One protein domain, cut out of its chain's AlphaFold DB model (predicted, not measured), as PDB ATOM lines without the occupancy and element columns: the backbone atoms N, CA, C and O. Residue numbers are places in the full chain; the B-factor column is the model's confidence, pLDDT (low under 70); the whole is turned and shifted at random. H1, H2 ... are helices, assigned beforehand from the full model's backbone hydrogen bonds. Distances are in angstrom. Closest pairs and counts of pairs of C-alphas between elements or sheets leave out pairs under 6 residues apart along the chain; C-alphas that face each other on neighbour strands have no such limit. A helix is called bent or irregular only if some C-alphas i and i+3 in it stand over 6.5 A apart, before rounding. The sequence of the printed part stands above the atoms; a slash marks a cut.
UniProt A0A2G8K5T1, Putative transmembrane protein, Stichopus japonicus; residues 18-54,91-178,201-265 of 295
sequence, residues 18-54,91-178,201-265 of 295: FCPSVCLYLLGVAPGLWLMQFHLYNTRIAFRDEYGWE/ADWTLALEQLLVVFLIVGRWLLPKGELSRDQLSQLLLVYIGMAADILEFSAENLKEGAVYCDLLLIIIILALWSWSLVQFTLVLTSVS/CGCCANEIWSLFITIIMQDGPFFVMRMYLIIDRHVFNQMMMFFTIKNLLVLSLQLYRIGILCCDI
ATOM      1  N   PHE A  18      18.497  -9.217  37.269       79.00
ATOM      2  CA  PHE A  18      19.256  -8.430  36.297       79.00
ATOM      3  C   PHE A  18      18.628  -7.038  36.124       79.00
ATOM      4  O   PHE A  18      17.407  -6.917  35.994       79.00
ATOM      5  N   CYS A  19      19.449  -5.987  36.154       81.81
ATOM      6  CA  CYS A  19      19.017  -4.608  35.953       81.81
ATOM      7  C   CYS A  19      19.349  -4.157  34.518       81.81
ATOM      8  O   CYS A  19      20.469  -3.700  34.266       81.81
ATOM      9  N   PRO A  20      18.401  -4.273  33.565       83.25
ATOM     10  CA  PRO A  20      18.674  -3.994  32.157       83.25
ATOM     11  C   PRO A  20      19.045  -2.534  31.903       83.25
ATOM     12  O   PRO A  20      19.870  -2.269  31.040       83.25
ATOM     13  N   SER A  21      18.501  -1.586  32.674       86.00
ATOM     14  CA  SER A  21      18.832  -0.164  32.528       86.00
ATOM     15  C   SER A  21      20.302   0.126  32.830       86.00
ATOM     16  O   SER A  21      20.942   0.849  32.075       86.00
ATOM     17  N   VAL A  22      20.853  -0.470  33.892       88.00
ATOM     18  CA  VAL A  22      22.274  -0.317  34.240       88.00
ATOM     19  C   VAL A  22      23.153  -0.981  33.185       88.00
ATOM     20  O   VAL A  22      24.169  -0.416  32.802       88.00
ATOM     21  N   CYS A  23      22.746  -2.143  32.666       89.38
ATOM     22  CA  CYS A  23      23.491  -2.811  31.601       89.38
ATOM     23  C   CYS A  23      23.530  -1.971  30.317       89.38
ATOM     24  O   CYS A  23      24.603  -1.734  29.779       89.38
ATOM     25  N   LEU A  24      22.385  -1.449  29.868       90.88
ATOM     26  CA  LEU A  24      22.322  -0.573  28.695       90.88
ATOM     27  C   LEU A  24      23.126   0.720  28.896       90.88
ATOM     28  O   LEU A  24      23.792   1.171  27.969       90.88
ATOM     29  N   TYR A  25      23.111   1.283  30.105       92.25
ATOM     30  CA  TYR A  25      23.944   2.434  30.453       92.25
ATOM     31  C   TYR A  25      25.441   2.109  30.348       92.25
ATOM     32  O   TYR A  25      26.180   2.847  29.701       92.25
ATOM     33  N   LEU A  26      25.885   0.982  30.912       93.56
ATOM     34  CA  LEU A  26      27.278   0.538  30.812       93.56
ATOM     35  C   LEU A  26      27.690   0.255  29.364       93.56
ATOM     36  O   LEU A  26      28.770   0.669  28.959       93.56
ATOM     37  N   LEU A  27      26.825  -0.382  28.570       92.94
ATOM     38  CA  LEU A  27      27.072  -0.625  27.146       92.94
ATOM     39  C   LEU A  27      27.224   0.673  26.342       92.94
ATOM     40  O   LEU A  27      27.929   0.676  25.341       92.94
ATOM     41  N   GLY A  28      26.583   1.763  26.769       93.31
ATOM     42  CA  GLY A  28      26.746   3.075  26.146       93.31
ATOM     43  C   GLY A  28      27.998   3.819  26.613       93.31
ATOM     44  O   GLY A  28      28.740   4.351  25.795       93.31
ATOM     45  N   VAL A  29      28.242   3.869  27.926       94.75
ATOM     46  CA  VAL A  29      29.277   4.747  28.500       94.75
ATOM     47  C   VAL A  29      30.652   4.085  28.562       94.75
ATOM     48  O   VAL A  29      31.650   4.753  28.294       94.75
ATOM     49  N   ALA A  30      30.736   2.786  28.871       94.88
ATOM     50  CA  ALA A  30      32.027   2.111  29.012       94.88
ATOM     51  C   ALA A  30      32.862   2.164  27.717       94.88
ATOM     52  O   ALA A  30      34.025   2.553  27.809       94.88
ATOM     53  N   PRO A  31      32.313   1.905  26.510       95.56
ATOM     54  CA  PRO A  31      33.082   2.067  25.274       95.56
ATOM     55  C   PRO A  31      33.568   3.504  25.040       95.56
ATOM     56  O   PRO A  31      34.661   3.701  24.520       95.56
ATOM     57  N   GLY A  32      32.797   4.514  25.456       94.88
ATOM     58  CA  GLY A  32      33.227   5.912  25.385       94.88
ATOM     59  C   GLY A  32      34.466   6.189  26.243       94.88
ATOM     60  O   GLY A  32      35.394   6.855  25.791       94.88
ATOM     61  N   LEU A  33      34.522   5.610  27.445       94.31
ATOM     62  CA  LEU A  33      35.686   5.721  28.332       94.31
ATOM     63  C   LEU A  33      36.902   4.952  27.799       94.31
ATOM     64  O   LEU A  33      38.025   5.440  27.902       94.31
ATOM     65  N   TRP A  34      36.695   3.806  27.143       96.06
ATOM     66  CA  TRP A  34      37.776   3.112  26.432       96.06
ATOM     67  C   TRP A  34      38.391   3.986  25.346       96.06
ATOM     68  O   TRP A  34      39.611   4.074  25.242       96.06
ATOM     69  N   LEU A  35      37.554   4.653  24.549       94.69
ATOM     70  CA  LEU A  35      38.032   5.547  23.498       94.69
ATOM     71  C   LEU A  35      38.844   6.713  24.070       94.69
ATOM     72  O   LEU A  35      39.862   7.069  23.484       94.69
ATOM     73  N   MET A  36      38.451   7.264  25.223       92.00
ATOM     74  CA  MET A  36      39.247   8.288  25.910       92.00
ATOM     75  C   MET A  36      40.624   7.759  26.322       92.00
ATOM     76  O   MET A  36      41.632   8.419  26.081       92.00
ATOM     77  N   GLN A  37      40.695   6.541  26.859       92.50
ATOM     78  CA  GLN A  37      41.969   5.925  27.237       92.50
ATOM     79  C   GLN A  37      42.851   5.604  26.025       92.50
ATOM     80  O   GLN A  37      44.064   5.814  26.067       92.50
ATOM     81  N   PHE A  38      42.258   5.165  24.915       93.06
ATOM     82  CA  PHE A  38      42.982   4.969  23.659       93.06
ATOM     83  C   PHE A  38      43.472   6.281  23.055       93.06
ATOM     84  O   PHE A  38      44.588   6.328  22.548       93.06
ATOM     85  N   HIS A  39      42.685   7.352  23.138       90.75
ATOM     86  CA  HIS A  39      43.134   8.680  22.735       90.75
ATOM     87  C   HIS A  39      44.346   9.113  23.565       90.75
ATOM     88  O   HIS A  39      45.370   9.497  23.010       90.75
ATOM     89  N   LEU A  40      44.272   8.953  24.887       88.88
ATOM     90  CA  LEU A  40      45.360   9.291  25.800       88.88
ATOM     91  C   LEU A  40      46.633   8.476  25.513       88.88
ATOM     92  O   LEU A  40      47.734   9.021  25.512       88.88
ATOM     93  N   TYR A  41      46.481   7.182  25.222       90.88
ATOM     94  CA  TYR A  41      47.566   6.317  24.758       90.88
ATOM     95  C   TYR A  41      48.184   6.814  23.444       90.88
ATOM     96  O   TYR A  41      49.399   6.986  23.368       90.88
ATOM     97  N   ASN A  42      47.361   7.092  22.429       90.62
ATOM     98  CA  ASN A  42      47.834   7.548  21.122       90.62
ATOM     99  C   ASN A  42      48.597   8.872  21.229       90.62
ATOM    100  O   ASN A  42      49.665   9.004  20.636       90.62
ATOM    101  N   THR A  43      48.099   9.817  22.029       86.69
ATOM    102  CA  THR A  43      48.787  11.085  22.299       86.69
ATOM    103  C   THR A  43      50.159  10.842  22.925       86.69
ATOM    104  O   THR A  43      51.158  11.364  22.441       86.69
ATOM    105  N   ARG A  44      50.249   9.989  23.954       87.56
ATOM    106  CA  ARG A  44      51.526   9.654  24.612       87.56
ATOM    107  C   ARG A  44      52.543   9.031  23.653       87.56
ATOM    108  O   ARG A  44      53.725   9.353  23.740       87.56
ATOM    109  N   ILE A  45      52.095   8.151  22.758       88.75
ATOM    110  CA  ILE A  45      52.955   7.526  21.746       88.75
ATOM    111  C   ILE A  45      53.420   8.548  20.708       88.75
ATOM    112  O   ILE A  45      54.610   8.593  20.415       88.75
ATOM    113  N   ALA A  46      52.528   9.410  20.214       87.12
ATOM    114  CA  ALA A  46      52.890  10.459  19.262       87.12
ATOM    115  C   ALA A  46      53.966  11.400  19.831       87.12
ATOM    116  O   ALA A  46      54.967  11.653  19.167       87.12
ATOM    117  N   PHE A  47      53.816  11.836  21.086       83.81
ATOM    118  CA  PHE A  47      54.816  12.669  21.765       83.81
ATOM    119  C   PHE A  47      56.143  11.946  21.982       83.81
ATOM    120  O   PHE A  47      57.209  12.519  21.757       83.81
ATOM    121  N   ARG A  48      56.100  10.679  22.405       86.38
ATOM    122  CA  ARG A  48      57.310   9.863  22.542       86.38
ATOM    123  C   ARG A  48      58.075   9.801  21.217       86.38
ATOM    124  O   ARG A  48      59.291   9.978  21.218       86.38
ATOM    125  N   ASP A  49      57.366   9.565  20.117       87.94
ATOM    126  CA  ASP A  49      57.960   9.399  18.790       87.94
ATOM    127  C   ASP A  49      58.468  10.737  18.215       87.94
ATOM    128  O   ASP A  49      59.523  10.764  17.585       87.94
ATOM    129  N   GLU A  50      57.783  11.853  18.485       86.75
ATOM    130  CA  GLU A  50      58.198  13.202  18.068       86.75
ATOM    131  C   GLU A  50      59.497  13.658  18.753       86.75
ATOM    132  O   GLU A  50      60.391  14.197  18.100       86.75
ATOM    133  N   TYR A  51      59.628  13.416  20.059       83.38
ATOM    134  CA  TYR A  51      60.792  13.838  20.847       83.38
ATOM    135  C   TYR A  51      61.872  12.752  20.994       83.38
ATOM    136  O   TYR A  51      62.911  12.999  21.612       83.38
ATOM    137  N   GLY A  52      61.648  11.558  20.437       82.31
ATOM    138  CA  GLY A  52      62.586  10.434  20.488       82.31
ATOM    139  C   GLY A  52      62.828   9.886  21.898       82.31
ATOM    140  O   GLY A  52      63.944   9.477  22.214       82.31
ATOM    141  N   TRP A  53      61.821   9.918  22.773       84.00
ATOM    142  CA  TRP A  53      61.947   9.415  24.145       84.00
ATOM    143  C   TRP A  53      61.871   7.886  24.195       84.00
ATOM    144  O   TRP A  53      61.088   7.260  23.488       84.00
ATOM    145  N   GLU A  54      62.633   7.259  25.092       78.69
ATOM    146  CA  GLU A  54      62.577   5.800  25.287       78.69
ATOM    147  C   GLU A  54      61.321   5.348  26.053       78.69
ATOM    148  O   GLU A  54      60.945   4.178  26.026       78.69
ATOM    149  N   ALA A  91      43.977  13.645  31.003       82.94
ATOM    150  CA  ALA A  91      44.112  12.493  31.888       82.94
ATOM    151  C   ALA A  91      43.234  12.625  33.144       82.94
ATOM    152  O   ALA A  91      42.601  11.655  33.565       82.94
ATOM    153  N   ASP A  92      43.161  13.830  33.714       85.88
ATOM    154  CA  ASP A  92      42.356  14.115  34.903       85.88
ATOM    155  C   ASP A  92      40.863  14.111  34.563       85.88
ATOM    156  O   ASP A  92      40.065  13.573  35.331       85.88
ATOM    157  N   TRP A  93      40.481  14.627  33.389       87.69
ATOM    158  CA  TRP A  93      39.113  14.520  32.875       87.69
ATOM    159  C   TRP A  93      38.683  13.073  32.679       87.69
ATOM    160  O   TRP A  93      37.594  12.688  33.104       87.69
ATOM    161  N   THR A  94      39.545  12.259  32.071       89.00
ATOM    162  CA  THR A  94      39.268  10.836  31.847       89.00
ATOM    163  C   THR A  94      39.067  10.115  33.182       89.00
ATOM    164  O   THR A  94      38.056   9.439  33.374       89.00
ATOM    165  N   LEU A  95      39.963  10.338  34.150       89.94
ATOM    166  CA  LEU A  95      39.845   9.776  35.497       89.94
ATOM    167  C   LEU A  95      38.571  10.251  36.216       89.94
ATOM    168  O   LEU A  95      37.884   9.454  36.857       89.94
ATOM    169  N   ALA A  96      38.237  11.538  36.108       91.19
ATOM    170  CA  ALA A  96      37.037  12.100  36.715       91.19
ATOM    171  C   ALA A  96      35.764  11.469  36.136       91.19
ATOM    172  O   ALA A  96      34.835  11.167  36.886       91.19
ATOM    173  N   LEU A  97      35.719  11.218  34.825       92.94
ATOM    174  CA  LEU A  97      34.584  10.560  34.176       92.94
ATOM    175  C   LEU A  97      34.463   9.081  34.571       92.94
ATOM    176  O   LEU A  97      33.347   8.612  34.806       92.94
ATOM    177  N   GLU A  98      35.578   8.362  34.721       92.50
ATOM    178  CA  GLU A  98      35.580   6.995  35.265       92.50
ATOM    179  C   GLU A  98      35.040   6.946  36.703       92.50
ATOM    180  O   GLU A  98      34.204   6.102  37.032       92.50
ATOM    181  N   GLN A  99      35.457   7.882  37.561       94.25
ATOM    182  CA  GLN A  99      34.948   8.005  38.930       94.25
ATOM    183  C   GLN A  99      33.460   8.377  38.950       94.25
ATOM    184  O   GLN A  99      32.672   7.787  39.696       94.25
ATOM    185  N   LEU A 100      33.053   9.318  38.096       94.25
ATOM    186  CA  LEU A 100      31.673   9.780  37.983       94.25
ATOM    187  C   LEU A 100      30.733   8.664  37.515       94.25
ATOM    188  O   LEU A 100      29.627   8.543  38.046       94.25
ATOM    189  N   LEU A 101      31.177   7.817  36.579       94.44
ATOM    190  CA  LEU A 101      30.430   6.635  36.150       94.44
ATOM    191  C   LEU A 101      30.020   5.795  37.361       94.44
ATOM    192  O   LEU A 101      28.842   5.479  37.524       94.44
ATOM    193  N   VAL A 102      30.980   5.455  38.222       92.62
ATOM    194  CA  VAL A 102      30.749   4.587  39.381       92.62
ATOM    195  C   VAL A 102      29.832   5.258  40.408       92.62
ATOM    196  O   VAL A 102      28.921   4.616  40.935       92.62
ATOM    197  N   VAL A 103      29.985   6.566  40.633       92.50
ATOM    198  CA  VAL A 103      29.061   7.337  41.482       92.50
ATOM    199  C   VAL A 103      27.635   7.287  40.928       92.50
ATOM    200  O   VAL A 103      26.694   7.039  41.687       92.50
ATOM    201  N   PHE A 104      27.447   7.447  39.615       92.12
ATOM    202  CA  PHE A 104      26.125   7.337  38.997       92.12
ATOM    203  C   PHE A 104      25.523   5.935  39.107       92.12
ATOM    204  O   PHE A 104      24.310   5.823  39.284       92.12
ATOM    205  N   LEU A 105      26.329   4.869  39.095       90.06
ATOM    206  CA  LEU A 105      25.835   3.511  39.360       90.06
ATOM    207  C   LEU A 105      25.287   3.378  40.792       90.06
ATOM    208  O   LEU A 105      24.205   2.817  40.995       90.06
ATOM    209  N   ILE A 106      25.988   3.939  41.781       89.19
ATOM    210  CA  ILE A 106      25.582   3.921  43.195       89.19
ATOM    211  C   ILE A 106      24.318   4.770  43.409       89.19
ATOM    212  O   ILE A 106      23.342   4.306  44.004       89.19
ATOM    213  N   VAL A 107      24.301   6.003  42.897       89.31
ATOM    214  CA  VAL A 107      23.161   6.925  43.033       89.31
ATOM    215  C   VAL A 107      21.948   6.420  42.257       89.31
ATOM    216  O   VAL A 107      20.836   6.415  42.786       89.31
ATOM    217  N   GLY A 108      22.145   5.914  41.039       86.44
ATOM    218  CA  GLY A 108      21.089   5.289  40.247       86.44
ATOM    219  C   GLY A 108      20.438   4.138  41.008       86.44
ATOM    220  O   GLY A 108      19.213   4.046  41.082       86.44
ATOM    221  N   ARG A 109      21.242   3.311  41.689       81.19
ATOM    222  CA  ARG A 109      20.726   2.252  42.561       81.19
ATOM    223  C   ARG A 109      19.910   2.786  43.738       81.19
ATOM    224  O   ARG A 109      18.913   2.170  44.112       81.19
ATOM    225  N   TRP A 110      20.329   3.903  44.324       85.88
ATOM    226  CA  TRP A 110      19.654   4.522  45.464       85.88
ATOM    227  C   TRP A 110      18.289   5.134  45.106       85.88
ATOM    228  O   TRP A 110      17.358   5.061  45.921       85.88
ATOM    229  N   LEU A 111      18.173   5.696  43.897       81.94
ATOM    230  CA  LEU A 111      16.986   6.398  43.394       81.94
ATOM    231  C   LEU A 111      15.917   5.479  42.783       81.94
ATOM    232  O   LEU A 111      14.755   5.878  42.712       81.94
ATOM    233  N   LEU A 112      16.270   4.260  42.352       76.00
ATOM    234  CA  LEU A 112      15.303   3.330  41.760       76.00
ATOM    235  C   LEU A 112      14.153   3.006  42.738       76.00
ATOM    236  O   LEU A 112      14.408   2.764  43.924       76.00
ATOM    237  N   PRO A 113      12.888   2.980  42.262       63.06
ATOM    238  CA  PRO A 113      11.723   2.753  43.106       63.06
ATOM    239  C   PRO A 113      11.829   1.404  43.818       63.06
ATOM    240  O   PRO A 113      12.053   0.349  43.221       63.06
ATOM    241  N   LYS A 114      11.704   1.475  45.140       62.94
ATOM    242  CA  LYS A 114      11.938   0.368  46.059       62.94
ATOM    243  C   LYS A 114      10.637  -0.418  46.152       62.94
ATOM    244  O   LYS A 114       9.613   0.144  46.518       62.94
ATOM    245  N   GLY A 115      10.676  -1.694  45.774       67.00
ATOM    246  CA  GLY A 115       9.601  -2.636  46.096       67.00
ATOM    247  C   GLY A 115       9.571  -2.920  47.604       67.00
ATOM    248  O   GLY A 115       9.766  -2.027  48.420       67.00
ATOM    249  N   GLU A 116       9.424  -4.181  47.999       64.31
ATOM    250  CA  GLU A 116       9.353  -4.594  49.414       64.31
ATOM    251  C   GLU A 116      10.715  -4.635  50.150       64.31
ATOM    252  O   GLU A 116      10.941  -5.490  51.005       64.31
ATOM    253  N   LEU A 117      11.667  -3.756  49.818       66.25
ATOM    254  CA  LEU A 117      12.981  -3.749  50.476       66.25
ATOM    255  C   LEU A 117      12.962  -2.871  51.737       66.25
ATOM    256  O   LEU A 117      12.582  -1.700  51.675       66.25
ATOM    257  N   SER A 118      13.444  -3.400  52.866       77.00
ATOM    258  CA  SER A 118      13.614  -2.602  54.089       77.00
ATOM    259  C   SER A 118      14.699  -1.528  53.914       77.00
ATOM    260  O   SER A 118      15.673  -1.718  53.179       77.00
ATOM    261  N   ARG A 119      14.572  -0.407  54.639       80.25
ATOM    262  CA  ARG A 119      15.569   0.681  54.664       80.25
ATOM    263  C   ARG A 119      16.955   0.186  55.101       80.25
ATOM    264  O   ARG A 119      17.948   0.622  54.526       80.25
ATOM    265  N   ASP A 120      17.008  -0.768  56.030       78.50
ATOM    266  CA  ASP A 120      18.264  -1.345  56.534       78.50
ATOM    267  C   ASP A 120      18.939  -2.265  55.512       78.50
ATOM    268  O   ASP A 120      20.161  -2.320  55.398       78.50
ATOM    269  N   GLN A 121      18.142  -2.989  54.729       77.38
ATOM    270  CA  GLN A 121      18.662  -3.851  53.668       77.38
ATOM    271  C   GLN A 121      19.205  -3.011  52.514       77.38
ATOM    272  O   GLN A 121      20.243  -3.337  51.942       77.38
ATOM    273  N   LEU A 122      18.525  -1.907  52.201       79.00
ATOM    274  CA  LEU A 122      18.991  -0.963  51.198       79.00
ATOM    275  C   LEU A 122      20.317  -0.319  51.606       79.00
ATOM    276  O   LEU A 122      21.218  -0.240  50.775       79.00
ATOM    277  N   SER A 123      20.443   0.149  52.851       84.62
ATOM    278  CA  SER A 123      21.672   0.801  53.315       84.62
ATOM    279  C   SER A 123      22.856  -0.168  53.324       84.62
ATOM    280  O   SER A 123      23.935   0.189  52.858       84.62
ATOM    281  N   GLN A 124      22.646  -1.418  53.751       84.00
ATOM    282  CA  GLN A 124      23.667  -2.469  53.680       84.00
ATOM    283  C   GLN A 124      24.077  -2.787  52.240       84.00
ATOM    284  O   GLN A 124      25.266  -2.930  51.964       84.00
ATOM    285  N   LEU A 125      23.114  -2.878  51.319       81.12
ATOM    286  CA  LEU A 125      23.401  -3.115  49.905       81.12
ATOM    287  C   LEU A 125      24.213  -1.962  49.302       81.12
ATOM    288  O   LEU A 125      25.193  -2.201  48.602       81.12
ATOM    289  N   LEU A 126      23.832  -0.717  49.600       86.44
ATOM    290  CA  LEU A 126      24.531   0.467  49.106       86.44
ATOM    291  C   LEU A 126      25.965   0.542  49.644       86.44
ATOM    292  O   LEU A 126      26.879   0.879  48.898       86.44
ATOM    293  N   LEU A 127      26.179   0.169  50.911       88.44
ATOM    294  CA  LEU A 127      27.513   0.107  51.508       88.44
ATOM    295  C   LEU A 127      28.409  -0.922  50.805       88.44
ATOM    296  O   LEU A 127      29.579  -0.647  50.557       88.44
ATOM    297  N   VAL A 128      27.859  -2.087  50.447       85.44
ATOM    298  CA  VAL A 128      28.587  -3.094  49.658       85.44
ATOM    299  C   VAL A 128      28.955  -2.534  48.282       85.44
ATOM    300  O   VAL A 128      30.096  -2.679  47.862       85.44
ATOM    301  N   TYR A 129      28.034  -1.831  47.619       88.81
ATOM    302  CA  TYR A 129      28.293  -1.211  46.314       88.81
ATOM    303  C   TYR A 129      29.378  -0.132  46.383       88.81
ATOM    304  O   TYR A 129      30.185  -0.043  45.464       88.81
ATOM    305  N   ILE A 130      29.437   0.650  47.466       91.75
ATOM    306  CA  ILE A 130      30.513   1.628  47.699       91.75
ATOM    307  C   ILE A 130      31.861   0.923  47.897       91.75
ATOM    308  O   ILE A 130      32.858   1.361  47.334       91.75
ATOM    309  N   GLY A 131      31.901  -0.175  48.662       91.38
ATOM    310  CA  GLY A 131      33.123  -0.968  48.832       91.38
ATOM    311  C   GLY A 131      33.629  -1.537  47.505       91.38
ATOM    312  O   GLY A 131      34.784  -1.332  47.148       91.38
ATOM    313  N   MET A 132      32.735  -2.150  46.724       91.12
ATOM    314  CA  MET A 132      33.056  -2.664  45.388       91.12
ATOM    315  C   MET A 132      33.544  -1.556  44.453       91.12
ATOM    316  O   MET A 132      34.546  -1.716  43.767       91.12
ATOM    317  N   ALA A 133      32.857  -0.414  44.447       93.06
ATOM    318  CA  ALA A 133      33.245   0.763  43.685       93.06
ATOM    319  C   ALA A 133      34.657   1.245  44.031       93.06
ATOM    320  O   ALA A 133      35.434   1.539  43.126       93.06
ATOM    321  N   ALA A 134      34.983   1.313  45.322       93.56
ATOM    322  CA  ALA A 134      36.301   1.724  45.780       93.56
ATOM    323  C   ALA A 134      37.385   0.762  45.283       93.56
ATOM    324  O   ALA A 134      38.379   1.217  44.730       93.56
ATOM    325  N   ASP A 135      37.170  -0.551  45.394       92.81
ATOM    326  CA  ASP A 135      38.127  -1.551  44.909       92.81
ATOM    327  C   ASP A 135      38.306  -1.504  43.378       92.81
ATOM    328  O   ASP A 135      39.425  -1.641  42.885       92.81
ATOM    329  N   ILE A 136      37.226  -1.273  42.620       94.06
ATOM    330  CA  ILE A 136      37.271  -1.128  41.154       94.06
ATOM    331  C   ILE A 136      38.045   0.130  40.750       94.06
ATOM    332  O   ILE A 136      38.917   0.053  39.885       94.06
ATOM    333  N   LEU A 137      37.741   1.275  41.369       93.50
ATOM    334  CA  LEU A 137      38.419   2.541  41.079       93.50
ATOM    335  C   LEU A 137      39.886   2.503  41.498       93.50
ATOM    336  O   LEU A 137      40.737   3.000  40.774       93.50
ATOM    337  N   GLU A 138      40.191   1.889  42.636       93.06
ATOM    338  CA  GLU A 138      41.565   1.673  43.078       93.06
ATOM    339  C   GLU A 138      42.333   0.788  42.088       93.06
ATOM    340  O   GLU A 138      43.492   1.056  41.783       93.06
ATOM    341  N   PHE A 139      41.702  -0.261  41.552       93.56
ATOM    342  CA  PHE A 139      42.326  -1.091  40.529       93.56
ATOM    343  C   PHE A 139      42.572  -0.307  39.233       93.56
ATOM    344  O   PHE A 139      43.704  -0.285  38.757       93.56
ATOM    345  N   SER A 140      41.565   0.347  38.647       93.12
ATOM    346  CA  SER A 140      41.764   1.023  37.358       93.12
ATOM    347  C   SER A 140      42.670   2.249  37.477       93.12
ATOM    348  O   SER A 140      43.607   2.384  36.694       93.12
ATOM    349  N   ALA A 141      42.451   3.107  38.476       90.50
ATOM    350  CA  ALA A 141      43.172   4.369  38.603       90.50
ATOM    351  C   ALA A 141      44.663   4.173  38.895       90.50
ATOM    352  O   ALA A 141      45.482   4.905  38.349       90.50
ATOM    353  N   GLU A 142      45.031   3.202  39.732       90.31
ATOM    354  CA  GLU A 142      46.437   2.979  40.088       90.31
ATOM    355  C   GLU A 142      47.192   2.260  38.970       90.31
ATOM    356  O   GLU A 142      48.297   2.662  38.616       90.31
ATOM    357  N   ASN A 143      46.586   1.239  38.353       90.81
ATOM    358  CA  ASN A 143      47.269   0.484  37.304       90.81
ATOM    359  C   ASN A 143      47.398   1.287  35.997       90.81
ATOM    360  O   ASN A 143      48.420   1.178  35.328       90.81
ATOM    361  N   LEU A 144      46.414   2.121  35.632       90.50
ATOM    362  CA  LEU A 144      46.493   2.954  34.418       90.50
ATOM    363  C   LEU A 144      47.436   4.160  34.566       90.50
ATOM    364  O   LEU A 144      47.864   4.724  33.558       90.50
ATOM    365  N   LYS A 145      47.773   4.555  35.800       87.38
ATOM    366  CA  LYS A 145      48.766   5.604  36.082       87.38
ATOM    367  C   LYS A 145      50.205   5.089  36.093       87.38
ATOM    368  O   LYS A 145      51.138   5.886  36.144       87.38
ATOM    369  N   GLU A 146      50.403   3.779  36.067       88.12
ATOM    370  CA  GLU A 146      51.721   3.200  36.274       88.12
ATOM    371  C   GLU A 146      52.642   3.340  35.052       88.12
ATOM    372  O   GLU A 146      52.227   3.138  33.906       88.12
ATOM    373  N   GLY A 147      53.927   3.594  35.340       83.25
ATOM    374  CA  GLY A 147      55.062   3.655  34.413       83.25
ATOM    375  C   GLY A 147      55.006   2.641  33.278       83.25
ATOM    376  O   GLY A 147      54.999   2.949  32.088       83.25
ATOM    377  N   ALA A 148      54.958   1.384  33.697       82.50
ATOM    378  CA  ALA A 148      55.088   0.234  32.821       82.50
ATOM    379  C   ALA A 148      53.855  -0.029  31.938       82.50
ATOM    380  O   ALA A 148      53.917  -0.906  31.070       82.50
ATOM    381  N   VAL A 149      52.743   0.676  32.181       87.69
ATOM    382  CA  VAL A 149      51.437   0.407  31.568       87.69
ATOM    383  C   VAL A 149      51.083   1.444  30.507       87.69
ATOM    384  O   VAL A 149      50.576   1.072  29.454       87.69
ATOM    385  N   TYR A 150      51.366   2.733  30.719       85.62
ATOM    386  CA  TYR A 150      50.848   3.787  29.831       85.62
ATOM    387  C   TYR A 150      51.400   3.765  28.392       85.62
ATOM    388  O   TYR A 150      50.808   4.405  27.523       85.62
ATOM    389  N   CYS A 151      52.506   3.057  28.127       86.50
ATOM    390  CA  CYS A 151      53.051   2.849  26.775       86.50
ATOM    391  C   CYS A 151      52.661   1.503  26.151       86.50
ATOM    392  O   CYS A 151      53.022   1.240  25.003       86.50
ATOM    393  N   ASP A 152      51.967   0.638  26.887       91.00
ATOM    394  CA  ASP A 152      51.650  -0.715  26.453       91.00
ATOM    395  C   ASP A 152      50.143  -0.859  26.231       91.00
ATOM    396  O   ASP A 152      49.348  -0.963  27.171       91.00
ATOM    397  N   LEU A 153      49.746  -0.874  24.957       92.50
ATOM    398  CA  LEU A 153      48.343  -0.982  24.569       92.50
ATOM    399  C   LEU A 153      47.705  -2.284  25.065       92.50
ATOM    400  O   LEU A 153      46.529  -2.283  25.425       92.50
ATOM    401  N   LEU A 154      48.458  -3.389  25.105       94.12
ATOM    402  CA  LEU A 154      47.929  -4.682  25.531       94.12
ATOM    403  C   LEU A 154      47.539  -4.629  27.010       94.12
ATOM    404  O   LEU A 154      46.441  -5.051  27.373       94.12
ATOM    405  N   LEU A 155      48.408  -4.070  27.857       94.00
ATOM    406  CA  LEU A 155      48.130  -3.929  29.287       94.00
ATOM    407  C   LEU A 155      46.942  -3.003  29.540       94.00
ATOM    408  O   LEU A 155      46.077  -3.346  30.347       94.00
ATOM    409  N   ILE A 156      46.852  -1.889  28.809       94.31
ATOM    410  CA  ILE A 156      45.703  -0.979  28.883       94.31
ATOM    411  C   ILE A 156      44.410  -1.719  28.519       94.31
ATOM    412  O   ILE A 156      43.445  -1.666  29.279       94.31
ATOM    413  N   ILE A 157      44.390  -2.467  27.409       96.19
ATOM    414  CA  ILE A 157      43.217  -3.248  26.989       96.19
ATOM    415  C   ILE A 157      42.817  -4.264  28.064       96.19
ATOM    416  O   ILE A 157      41.636  -4.362  28.394       96.19
ATOM    417  N   ILE A 158      43.773  -5.008  28.631       96.50
ATOM    418  CA  ILE A 158      43.482  -6.009  29.669       96.50
ATOM    419  C   ILE A 158      42.911  -5.336  30.925       96.50
ATOM    420  O   ILE A 158      41.903  -5.797  31.461       96.50
ATOM    421  N   ILE A 159      43.509  -4.233  31.382       95.75
ATOM    422  CA  ILE A 159      43.036  -3.497  32.562       95.75
ATOM    423  C   ILE A 159      41.623  -2.951  32.326       95.75
ATOM    424  O   ILE A 159      40.755  -3.128  33.182       95.75
ATOM    425  N   LEU A 160      41.351  -2.360  31.159       95.94
ATOM    426  CA  LEU A 160      40.024  -1.851  30.805       95.94
ATOM    427  C   LEU A 160      38.988  -2.967  30.636       95.94
ATOM    428  O   LEU A 160      37.826  -2.787  31.012       95.94
ATOM    429  N   ALA A 161      39.387  -4.134  30.129       96.62
ATOM    430  CA  ALA A 161      38.531  -5.314  30.050       96.62
ATOM    431  C   ALA A 161      38.121  -5.797  31.442       96.62
ATOM    432  O   ALA A 161      36.934  -6.004  31.689       96.62
ATOM    433  N   LEU A 162      39.073  -5.908  32.370       96.44
ATOM    434  CA  LEU A 162      38.798  -6.314  33.749       96.44
ATOM    435  C   LEU A 162      37.985  -5.274  34.516       96.44
ATOM    436  O   LEU A 162      37.068  -5.638  35.251       96.44
ATOM    437  N   TRP A 163      38.260  -3.989  34.302       95.75
ATOM    438  CA  TRP A 163      37.435  -2.906  34.826       95.75
ATOM    439  C   TRP A 163      35.993  -3.028  34.314       95.75
ATOM    440  O   TRP A 163      35.064  -3.122  35.115       95.75
ATOM    441  N   SER A 164      35.790  -3.165  33.002       95.38
ATOM    442  CA  SER A 164      34.451  -3.297  32.404       95.38
ATOM    443  C   SER A 164      33.713  -4.549  32.888       95.38
ATOM    444  O   SER A 164      32.522  -4.492  33.196       95.38
ATOM    445  N   TRP A 165      34.424  -5.674  32.996       94.75
ATOM    446  CA  TRP A 165      33.914  -6.938  33.530       94.75
ATOM    447  C   TRP A 165      33.447  -6.790  34.979       94.75
ATOM    448  O   TRP A 165      32.326  -7.172  35.315       94.75
ATOM    449  N   SER A 166      34.253  -6.140  35.821       93.81
ATOM    450  CA  SER A 166      33.916  -5.909  37.225       93.81
ATOM    451  C   SER A 166      32.673  -5.023  37.401       93.81
ATOM    452  O   SER A 166      31.890  -5.251  38.326       93.81
ATOM    453  N   LEU A 167      32.421  -4.077  36.481       93.38
ATOM    454  CA  LEU A 167      31.241  -3.203  36.506       93.38
ATOM    455  C   LEU A 167      29.930  -3.941  36.223       93.38
ATOM    456  O   LEU A 167      28.868  -3.497  36.672       93.38
ATOM    457  N   VAL A 168      29.978  -5.089  35.535       90.31
ATOM    458  CA  VAL A 168      28.788  -5.917  35.289       90.31
ATOM    459  C   VAL A 168      28.133  -6.299  36.612       90.31
ATOM    460  O   VAL A 168      26.908  -6.363  36.670       90.31
ATOM    461  N   GLN A 169      28.891  -6.433  37.703       88.44
ATOM    462  CA  GLN A 169      28.341  -6.711  39.029       88.44
ATOM    463  C   GLN A 169      27.290  -5.685  39.489       88.44
ATOM    464  O   GLN A 169      26.338  -6.066  40.162       88.44
ATOM    465  N   PHE A 170      27.367  -4.415  39.071       87.88
ATOM    466  CA  PHE A 170      26.324  -3.423  39.378       87.88
ATOM    467  C   PHE A 170      24.999  -3.692  38.643       87.88
ATOM    468  O   PHE A 170      23.936  -3.258  39.097       87.88
ATOM    469  N   THR A 171      25.036  -4.434  37.531       85.69
ATOM    470  CA  THR A 171      23.845  -4.905  36.799       85.69
ATOM    471  C   THR A 171      23.241  -6.158  37.431       85.69
ATOM    472  O   THR A 171      22.033  -6.392  37.328       85.69
ATOM    473  N   LEU A 172      24.068  -6.945  38.122       79.56
ATOM    474  CA  LEU A 172      23.675  -8.169  38.796       79.56
ATOM    475  C   LEU A 172      23.193  -7.823  40.202       79.56
ATOM    476  O   LEU A 172      23.978  -7.637  41.127       79.56
ATOM    477  N   VAL A 173      21.876  -7.749  40.405       64.31
ATOM    478  CA  VAL A 173      21.351  -7.631  41.767       64.31
ATOM    479  C   VAL A 173      21.515  -8.975  42.458       64.31
ATOM    480  O   VAL A 173      20.626  -9.830  42.423       64.31
ATOM    481  N   LEU A 174      22.656  -9.145  43.116       55.12
ATOM    482  CA  LEU A 174      22.836 -10.145  44.153       55.12
ATOM    483  C   LEU A 174      22.063  -9.659  45.384       55.12
ATOM    484  O   LEU A 174      22.625  -9.155  46.350       55.12
ATOM    485  N   THR A 175      20.736  -9.781  45.359       48.94
ATOM    486  CA  THR A 175      19.920  -9.698  46.574       48.94
ATOM    487  C   THR A 175      20.164 -10.962  47.392       48.94
ATOM    488  O   THR A 175      19.287 -11.806  47.547       48.94
ATOM    489  N   SER A 176      21.365 -11.107  47.956       42.41
ATOM    490  CA  SER A 176      21.601 -11.997  49.089       42.41
ATOM    491  C   SER A 176      20.948 -11.369  50.324       42.41
ATOM    492  O   SER A 176      21.605 -11.000  51.292       42.41
ATOM    493  N   VAL A 177      19.626 -11.206  50.293       42.78
ATOM    494  CA  VAL A 177      18.837 -10.892  51.484       42.78
ATOM    495  C   VAL A 177      18.530 -12.211  52.193       42.78
ATOM    496  O   VAL A 177      17.395 -12.528  52.521       42.78
ATOM    497  N   SER A 178      19.566 -13.017  52.420       39.53
ATOM    498  CA  SER A 178      19.594 -13.824  53.625       39.53
ATOM    499  C   SER A 178      20.181 -12.873  54.651       39.53
ATOM    500  O   SER A 178      21.333 -12.460  54.530       39.53
ATOM    501  N   CYS A 201      18.686 -26.722  52.481       43.38
ATOM    502  CA  CYS A 201      18.057 -25.474  52.068       43.38
ATOM    503  C   CYS A 201      18.982 -24.792  51.045       43.38
ATOM    504  O   CYS A 201      20.166 -24.604  51.300       43.38
ATOM    505  N   GLY A 202      18.477 -24.401  49.871       51.16
ATOM    506  CA  GLY A 202      19.274 -23.725  48.828       51.16
ATOM    507  C   GLY A 202      19.870 -22.360  49.228       51.16
ATOM    508  O   GLY A 202      20.313 -21.616  48.362       51.16
ATOM    509  N   CYS A 203      19.855 -22.000  50.514       48.59
ATOM    510  CA  CYS A 203      20.381 -20.751  51.052       48.59
ATOM    511  C   CYS A 203      21.915 -20.762  51.140       48.59
ATOM    512  O   CYS A 203      22.529 -19.781  50.733       48.59
ATOM    513  N   CYS A 204      22.539 -21.869  51.568       57.72
ATOM    514  CA  CYS A 204      24.006 -21.995  51.567       57.72
ATOM    515  C   CYS A 204      24.561 -21.968  50.138       57.72
ATOM    516  O   CYS A 204      25.556 -21.302  49.872       57.72
ATOM    517  N   ALA A 205      23.856 -22.605  49.195       67.50
ATOM    518  CA  ALA A 205      24.204 -22.564  47.779       67.50
ATOM    519  C   ALA A 205      24.202 -21.128  47.227       67.50
ATOM    520  O   ALA A 205      25.127 -20.753  46.518       67.50
ATOM    521  N   ASN A 206      23.218 -20.301  47.597       71.69
ATOM    522  CA  ASN A 206      23.159 -18.905  47.156       71.69
ATOM    523  C   ASN A 206      24.289 -18.050  47.745       71.69
ATOM    524  O   ASN A 206      24.843 -17.209  47.040       71.69
ATOM    525  N   GLU A 207      24.639 -18.254  49.020       75.56
ATOM    526  CA  GLU A 207      25.754 -17.536  49.645       75.56
ATOM    527  C   GLU A 207      27.096 -17.914  49.003       75.56
ATOM    528  O   GLU A 207      27.840 -17.019  48.605       75.56
ATOM    529  N   ILE A 208      27.369 -19.209  48.803       80.44
ATOM    530  CA  ILE A 208      28.579 -19.679  48.103       80.44
ATOM    531  C   ILE A 208      28.622 -19.120  46.678       80.44
ATOM    532  O   ILE A 208      29.648 -18.599  46.252       80.44
ATOM    533  N   TRP A 209      27.503 -19.177  45.953       82.12
ATOM    534  CA  TRP A 209      27.433 -18.683  44.580       82.12
ATOM    535  C   TRP A 209      27.694 -17.175  44.506       82.12
ATOM    536  O   TRP A 209      28.419 -16.722  43.626       82.12
ATOM    537  N   SER A 210      27.189 -16.394  45.468       78.31
ATOM    538  CA  SER A 210      27.481 -14.958  45.541       78.31
ATOM    539  C   SER A 210      28.964 -14.659  45.797       78.31
ATOM    540  O   SER A 210      29.509 -13.774  45.145       78.31
ATOM    541  N   LEU A 211      29.633 -15.426  46.671       85.12
ATOM    542  CA  LEU A 211      31.076 -15.299  46.927       85.12
ATOM    543  C   LEU A 211      31.908 -15.723  45.709       85.12
ATOM    544  O   LEU A 211      32.948 -15.147  45.417       85.12
ATOM    545  N   PHE A 212      31.448 -16.724  44.966       86.94
ATOM    546  CA  PHE A 212      32.128 -17.166  43.755       86.94
ATOM    547  C   PHE A 212      32.075 -16.106  42.649       86.94
ATOM    548  O   PHE A 212      33.076 -15.857  41.979       86.94
ATOM    549  N   ILE A 213      30.928 -15.436  42.495       86.00
ATOM    550  CA  ILE A 213      30.780 -14.329  41.546       86.00
ATOM    551  C   ILE A 213      31.728 -13.173  41.893       86.00
ATOM    552  O   ILE A 213      32.368 -12.662  40.976       86.00
ATOM    553  N   THR A 214      31.880 -12.795  43.168       87.38
ATOM    554  CA  THR A 214      32.814 -11.714  43.553       87.38
ATOM    555  C   THR A 214      34.266 -12.086  43.261       87.38
ATOM    556  O   THR A 214      35.000 -11.287  42.679       87.38
ATOM    557  N   ILE A 215      34.667 -13.330  43.548       90.75
ATOM    558  CA  ILE A 215      36.023 -13.814  43.250       90.75
ATOM    559  C   ILE A 215      36.305 -13.786  41.743       90.75
ATOM    560  O   ILE A 215      37.369 -13.329  41.336       90.75
ATOM    561  N   ILE A 216      35.374 -14.249  40.905       91.44
ATOM    562  CA  ILE A 216      35.577 -14.297  39.447       91.44
ATOM    563  C   ILE A 216      35.525 -12.913  38.802       91.44
ATOM    564  O   ILE A 216      36.247 -12.656  37.840       91.44
ATOM    565  N   MET A 217      34.639 -12.042  39.273       89.19
ATOM    566  CA  MET A 217      34.403 -10.744  38.640       89.19
ATOM    567  C   MET A 217      35.375  -9.662  39.108       89.19
ATOM    568  O   MET A 217      35.566  -8.684  38.391       89.19
ATOM    569  N   GLN A 218      35.975  -9.821  40.290       90.19
ATOM    570  CA  GLN A 218      36.711  -8.747  40.949       90.19
ATOM    571  C   GLN A 218      37.999  -9.237  41.610       90.19
ATOM    572  O   GLN A 218      39.088  -8.988  41.095       90.19
ATOM    573  N   ASP A 219      37.898  -9.951  42.730       90.81
ATOM    574  CA  ASP A 219      39.053 -10.147  43.615       90.81
ATOM    575  C   ASP A 219      40.146 -11.015  42.982       90.81
ATOM    576  O   ASP A 219      41.331 -10.688  43.058       90.81
ATOM    577  N   GLY A 220      39.747 -12.094  42.307       92.00
ATOM    578  CA  GLY A 220      40.636 -12.981  41.562       92.00
ATOM    579  C   GLY A 220      41.377 -12.263  40.430       92.00
ATOM    580  O   GLY A 220      42.606 -12.184  40.487       92.00
ATOM    581  N   PRO A 221      40.683 -11.715  39.412       94.56
ATOM    582  CA  PRO A 221      41.357 -11.068  38.289       94.56
ATOM    583  C   PRO A 221      42.211  -9.865  38.707       94.56
ATOM    584  O   PRO A 221      43.304  -9.686  38.170       94.56
ATOM    585  N   PHE A 222      41.774  -9.068  39.688       93.88
ATOM    586  CA  PHE A 222      42.555  -7.918  40.153       93.88
ATOM    587  C   PHE A 222      43.843  -8.356  40.848       93.88
ATOM    588  O   PHE A 222      44.899  -7.760  40.627       93.88
ATOM    589  N   PHE A 223      43.776  -9.404  41.671       93.75
ATOM    590  CA  PHE A 223      44.958  -9.965  42.315       93.75
ATOM    591  C   PHE A 223      45.932 -10.570  41.296       93.75
ATOM    592  O   PHE A 223      47.126 -10.282  41.360       93.75
ATOM    593  N   VAL A 224      45.434 -11.347  40.329       94.44
ATOM    594  CA  VAL A 224      46.265 -11.963  39.280       94.44
ATOM    595  C   VAL A 224      46.984 -10.899  38.453       94.44
ATOM    596  O   VAL A 224      48.192 -11.003  38.252       94.44
ATOM    597  N   MET A 225      46.285  -9.843  38.034       93.56
ATOM    598  CA  MET A 225      46.923  -8.747  37.302       93.56
ATOM    599  C   MET A 225      47.964  -8.005  38.129       93.56
ATOM    600  O   MET A 225      49.031  -7.680  37.614       93.56
ATOM    601  N   ARG A 226      47.696  -7.753  39.414       92.19
ATOM    602  CA  ARG A 226      48.681  -7.109  40.294       92.19
ATOM    603  C   ARG A 226      49.919  -7.983  40.494       92.19
ATOM    604  O   ARG A 226      51.031  -7.473  40.421       92.19
ATOM    605  N   MET A 227      49.748  -9.296  40.664       92.12
ATOM    606  CA  MET A 227      50.872 -10.240  40.690       92.12
ATOM    607  C   MET A 227      51.673 -10.198  39.390       92.12
ATOM    608  O   MET A 227      52.897 -10.138  39.441       92.12
ATOM    609  N   TYR A 228      50.998 -10.164  38.239       93.44
ATOM    610  CA  TYR A 228      51.658 -10.037  36.944       93.44
ATOM    611  C   TYR A 228      52.490  -8.746  36.848       93.44
ATOM    612  O   TYR A 228      53.671  -8.803  36.520       93.44
ATOM    613  N   LEU A 229      51.931  -7.586  37.207       92.00
ATOM    614  CA  LEU A 229      52.654  -6.309  37.144       92.00
ATOM    615  C   LEU A 229      53.850  -6.240  38.111       92.00
ATOM    616  O   LEU A 229      54.873  -5.641  37.785       92.00
ATOM    617  N   ILE A 230      53.752  -6.865  39.285       91.94
ATOM    618  CA  ILE A 230      54.849  -6.893  40.264       91.94
ATOM    619  C   ILE A 230      55.959  -7.858  39.831       91.94
ATOM    620  O   ILE A 230      57.137  -7.524  39.936       91.94
ATOM    621  N   ILE A 231      55.598  -9.057  39.369       91.62
ATOM    622  CA  ILE A 231      56.565 -10.121  39.067       91.62
ATOM    623  C   ILE A 231      57.219  -9.902  37.702       91.62
ATOM    624  O   ILE A 231      58.440  -9.966  37.616       91.62
ATOM    625  N   ASP A 232      56.425  -9.650  36.659       90.25
ATOM    626  CA  ASP A 232      56.902  -9.572  35.271       90.25
ATOM    627  C   ASP A 232      57.356  -8.157  34.895       90.25
ATOM    628  O   ASP A 232      58.435  -7.954  34.344       90.25
ATOM    629  N   ARG A 233      56.555  -7.144  35.251       86.94
ATOM    630  CA  ARG A 233      56.844  -5.736  34.921       86.94
ATOM    631  C   ARG A 233      57.688  -5.029  35.984       86.94
ATOM    632  O   ARG A 233      57.976  -3.845  35.827       86.94
ATOM    633  N   HIS A 234      58.081  -5.745  37.043       85.88
ATOM    634  CA  HIS A 234      58.906  -5.258  38.154       85.88
ATOM    635  C   HIS A 234      58.447  -3.908  38.731       85.88
ATOM    636  O   HIS A 234      59.258  -3.067  39.124       85.88
ATOM    637  N   VAL A 235      57.129  -3.692  38.799       85.00
ATOM    638  CA  VAL A 235      56.556  -2.463  39.353       85.00
ATOM    639  C   VAL A 235      56.583  -2.525  40.881       85.00
ATOM    640  O   VAL A 235      55.706  -3.113  41.518       85.00
ATOM    641  N   PHE A 236      57.578  -1.874  41.484       82.31
ATOM    642  CA  PHE A 236      57.716  -1.754  42.936       82.31
ATOM    643  C   PHE A 236      57.349  -0.347  43.412       82.31
ATOM    644  O   PHE A 236      58.207   0.498  43.648       82.31
ATOM    645  N   ASN A 237      56.050  -0.105  43.581       86.38
ATOM    646  CA  ASN A 237      55.518   1.125  44.166       86.38
ATOM    647  C   ASN A 237      54.862   0.822  45.526       86.38
ATOM    648  O   ASN A 237      54.235  -0.227  45.699       86.38
ATOM    649  N   GLN A 238      54.982   1.737  46.497       88.50
ATOM    650  CA  GLN A 238      54.367   1.600  47.822       88.50
ATOM    651  C   GLN A 238      52.859   1.335  47.713       88.50
ATOM    652  O   GLN A 238      52.351   0.433  48.380       88.50
ATOM    653  N   MET A 239      52.162   2.080  46.850       88.88
ATOM    654  CA  MET A 239      50.719   1.920  46.642       88.88
ATOM    655  C   MET A 239      50.393   0.546  46.044       88.88
ATOM    656  O   MET A 239      49.540  -0.167  46.570       88.88
ATOM    657  N   MET A 240      51.143   0.112  45.025       87.31
ATOM    658  CA  MET A 240      50.974  -1.210  44.406       87.31
ATOM    659  C   MET A 240      51.159  -2.351  45.409       87.31
ATOM    660  O   MET A 240      50.338  -3.270  45.459       87.31
ATOM    661  N   MET A 241      52.195  -2.288  46.251       89.88
ATOM    662  CA  MET A 241      52.434  -3.294  47.287       89.88
ATOM    663  C   MET A 241      51.320  -3.301  48.338       89.88
ATOM    664  O   MET A 241      50.777  -4.361  48.651       89.88
ATOM    665  N   PHE A 242      50.942  -2.127  48.852       91.94
ATOM    666  CA  PHE A 242      49.883  -1.997  49.854       91.94
ATOM    667  C   PHE A 242      48.562  -2.588  49.353       91.94
ATOM    668  O   PHE A 242      47.946  -3.422  50.021       91.94
ATOM    669  N   PHE A 243      48.155  -2.212  48.146       91.06
ATOM    670  CA  PHE A 243      46.899  -2.663  47.573       91.06
ATOM    671  C   PHE A 243      46.909  -4.142  47.173       91.06
ATOM    672  O   PHE A 243      45.889  -4.826  47.267       91.06
ATOM    673  N   THR A 244      48.066  -4.676  46.790       92.25
ATOM    674  CA  THR A 244      48.234  -6.112  46.545       92.25
ATOM    675  C   THR A 244      48.078  -6.923  47.827       92.25
ATOM    676  O   THR A 244      47.352  -7.917  47.834       92.25
ATOM    677  N   ILE A 245      48.689  -6.481  48.931       93.19
ATOM    678  CA  ILE A 245      48.531  -7.121  50.246       93.19
ATOM    679  C   ILE A 245      47.073  -7.028  50.708       93.19
ATOM    680  O   ILE A 245      46.511  -8.030  51.150       93.19
ATOM    681  N   LYS A 246      46.430  -5.861  50.554       91.69
ATOM    682  CA  LYS A 246      45.000  -5.684  50.843       91.69
ATOM    683  C   LYS A 246      44.154  -6.706  50.074       91.69
ATOM    684  O   LYS A 246      43.374  -7.428  50.691       91.69
ATOM    685  N   ASN A 247      44.344  -6.820  48.757       90.81
ATOM    686  CA  ASN A 247      43.602  -7.774  47.927       90.81
ATOM    687  C   ASN A 247      43.881  -9.229  48.315       90.81
ATOM    688  O   ASN A 247      42.952 -10.030  48.348       90.81
ATOM    689  N   LEU A 248      45.126  -9.575  48.659       93.06
ATOM    690  CA  LEU A 248      45.476 -10.912  49.142       93.06
ATOM    691  C   LEU A 248      44.733 -11.251  50.440       93.06
ATOM    692  O   LEU A 248      44.203 -12.354  50.572       93.06
ATOM    693  N   LEU A 249      44.672 -10.315  51.391       92.81
ATOM    694  CA  LEU A 249      43.944 -10.501  52.647       92.81
ATOM    695  C   LEU A 249      42.443 -10.669  52.398       92.81
ATOM    696  O   LEU A 249      41.836 -11.593  52.938       92.81
ATOM    697  N   VAL A 250      41.851  -9.820  51.554       89.75
ATOM    698  CA  VAL A 250      40.429  -9.909  51.191       89.75
ATOM    699  C   VAL A 250      40.126 -11.245  50.511       89.75
ATOM    700  O   VAL A 250      39.207 -11.944  50.940       89.75
ATOM    701  N   LEU A 251      40.928 -11.652  49.525       91.56
ATOM    702  CA  LEU A 251      40.767 -12.925  48.824       91.56
ATOM    703  C   LEU A 251      40.922 -14.116  49.780       91.56
ATOM    704  O   LEU A 251      40.094 -15.026  49.771       91.56
ATOM    705  N   SER A 252      41.919 -14.085  50.668       91.88
ATOM    706  CA  SER A 252      42.131 -15.127  51.683       91.88
ATOM    707  C   SER A 252      40.934 -15.254  52.626       91.88
ATOM    708  O   SER A 252      40.496 -16.362  52.931       91.88
ATOM    709  N   LEU A 253      40.352 -14.128  53.055       89.38
ATOM    710  CA  LEU A 253      39.156 -14.111  53.900       89.38
ATOM    711  C   LEU A 253      37.920 -14.651  53.175       89.38
ATOM    712  O   LEU A 253      37.117 -15.366  53.780       89.38
ATOM    713  N   GLN A 254      37.755 -14.338  51.889       87.81
ATOM    714  CA  GLN A 254      36.656 -14.876  51.088       87.81
ATOM    715  C   GLN A 254      36.795 -16.387  50.881       87.81
ATOM    716  O   GLN A 254      35.828 -17.116  51.096       87.81
ATOM    717  N   LEU A 255      38.000 -16.872  50.562       88.38
ATOM    718  CA  LEU A 255      38.290 -18.304  50.441       88.38
ATOM    719  C   LEU A 255      38.087 -19.042  51.768       88.38
ATOM    720  O   LEU A 255      37.463 -20.098  51.790       88.38
ATOM    721  N   TYR A 256      38.527 -18.461  52.887       88.06
ATOM    722  CA  TYR A 256      38.277 -19.006  54.222       88.06
ATOM    723  C   TYR A 256      36.776 -19.116  54.525       88.06
ATOM    724  O   TYR A 256      36.312 -20.135  55.038       88.06
ATOM    725  N   ARG A 257      35.991 -18.093  54.160       85.56
ATOM    726  CA  ARG A 257      34.534 -18.106  54.331       85.56
ATOM    727  C   ARG A 257      33.863 -19.190  53.489       85.56
ATOM    728  O   ARG A 257      32.955 -19.846  53.996       85.56
ATOM    729  N   ILE A 258      34.301 -19.383  52.244       84.44
ATOM    730  CA  ILE A 258      33.844 -20.498  51.403       84.44
ATOM    731  C   ILE A 258      34.215 -21.827  52.069       84.44
ATOM    732  O   ILE A 258      33.355 -22.688  52.205       84.44
ATOM    733  N   GLY A 259      35.451 -21.964  52.558       82.00
ATOM    734  CA  GLY A 259      35.936 -23.158  53.250       82.00
ATOM    735  C   GLY A 259      35.079 -23.549  54.454       82.00
ATOM    736  O   GLY A 259      34.627 -24.685  54.519       82.00
ATOM    737  N   ILE A 260      34.775 -22.613  55.363       82.25
ATOM    738  CA  ILE A 260      33.861 -22.875  56.492       82.25
ATOM    739  C   ILE A 260      32.488 -23.316  55.984       82.25
ATOM    740  O   ILE A 260      31.951 -24.325  56.431       82.25
ATOM    741  N   LEU A 261      31.924 -22.574  55.029       77.25
ATOM    742  CA  LEU A 261      30.573 -22.835  54.543       77.25
ATOM    743  C   LEU A 261      30.465 -24.179  53.805       77.25
ATOM    744  O   LEU A 261      29.395 -24.778  53.811       77.25
ATOM    745  N   CYS A 262      31.557 -24.661  53.205       72.19
ATOM    746  CA  CYS A 262      31.663 -25.980  52.586       72.19
ATOM    747  C   CYS A 262      31.955 -27.100  53.603       72.19
ATOM    748  O   CYS A 262      31.423 -28.199  53.460       72.19
ATOM    749  N   CYS A 263      32.784 -26.849  54.621       65.25
ATOM    750  CA  CYS A 263      33.230 -27.848  55.600       65.25
ATOM    751  C   CYS A 263      32.294 -28.022  56.804       65.25
ATOM    752  O   CYS A 263      32.409 -29.028  57.491       65.25
ATOM    753  N   ASP A 264      31.347 -27.114  57.049       61.28
ATOM    754  CA  ASP A 264      30.258 -27.330  58.017       61.28
ATOM    755  C   ASP A 264      29.155 -28.273  57.464       61.28
ATOM    756  O   ASP A 264      28.191 -28.596  58.159       61.28
ATOM    757  N   ILE A 265      29.285 -28.740  56.212       56.47
ATOM    758  CA  ILE A 265      28.312 -29.600  55.511       56.47
ATOM    759  C   ILE A 265      28.432 -31.115  55.832       56.47
ATOM    760  O   ILE A 265      27.397 -31.786  55.801       56.47
TER     761      ILE A 265
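What this domain is: This is residues 18 to 54, 91 to 178 and 201 to 265 of the 295 residues of the protein "Putative transmembrane protein" of Stichopus japonicus (UniProt A0A2G8K5T1). Four long helices, H1, H2, H3 and H4, lie nearly along one axis as an up-and-down ring in which H1 meets H2, H2 meets H3, H3 meets H4 and H4 meets H1. The bent helix H5 folds back into H6 to make a second group beside the H3 and H4 edge of this ring, where H5a touches H4 while H5b and H6 come close to H3, and H6 is turned away from the common axis, at a steep tilt of 45 degrees to H3. The printed part has 190 residues with six named helices, H1 to H6 in chain order, and no named strand; the class is all helix, and the seven helices or arms form a bundle. It is compact, with a radius of gyration of the C-alphas of 18.6 A, and only just elongated, spanning 65 by 39 by 22 A.

Where its parts are: H1, the longest helix, covers residues 20 to 51 and 47.1 A, from C-alpha 20 at (18.674, -3.994, 32.157) to C-alpha 51 at (60.792, 13.838, 20.847). It is neither bent nor irregular, but only just: C-alphas 28 and 31 are 6.5 A apart. H2 is residues 91 to 111, 30.1 A; H3 is residues 119 to 144, 37.0 A; H4 is residues 153 to 170, 26.6 A. H5, residues 203 to 231, was assigned as one helix by its hydrogen bonds but is bent, with C-alphas 217 and 220 7.2 A apart; its arms are H5a, residues 203 to 217, and H5b, residues 220 to 231. H6 is residues 238 to 263, 37.1 A, ending at C-alpha 263, (33.230, -27.848, 55.600).

How they stand to each other: H1 touches H2, closest at the C-alphas of Met 36 and Thr 94, 6.5 A, at a shallow tilt of 8 degrees, opposite ways. H1 also touches the hub, H4, closest at the C-alphas of Ala 30 and Ser 164, 6.8 A. H2 and H3 form a helical hairpin, closest at the C-alphas of Val 102 and Ala 133, 6.3 A. H3 and H4 form another, at 1 degrees, closest at the C-alphas of Ser 140 and Trp 163, 6.4 A. H5a touches H4 with residue 217 alone; the C-alphas of Met 217 and Ser 166 are 5.1 A apart. H6 touches H5a, closest at the C-alphas of Ile 258 and Ile 208, 6.3 A. H5b and H6 form a hairpin at a steep tilt of 40 degrees, closest at the C-alphas of Phe 223 and Asn 247, 6.2 A. H1 and H6 are apart. Every O i to N i+4 pair is within hydrogen-bond range in H2, H3, H5a, H5b and H6, against 26 of 28 in H1 and 11 of 14 in H4.

The domain as a whole: The two C-alphas farthest apart, Tyr 51 and Cys 201, are 65.9 A apart. Residues 55 to 90 and 179 to 200 are not printed, with C-alpha gaps of 20.7 A and 11.9 A. Of the links printed whole, none is long. Mean pLDDT of the printed part is 85.6; residues 113 to 117, 173 to 178, 201 to 205 and 263 to 265 are under 70.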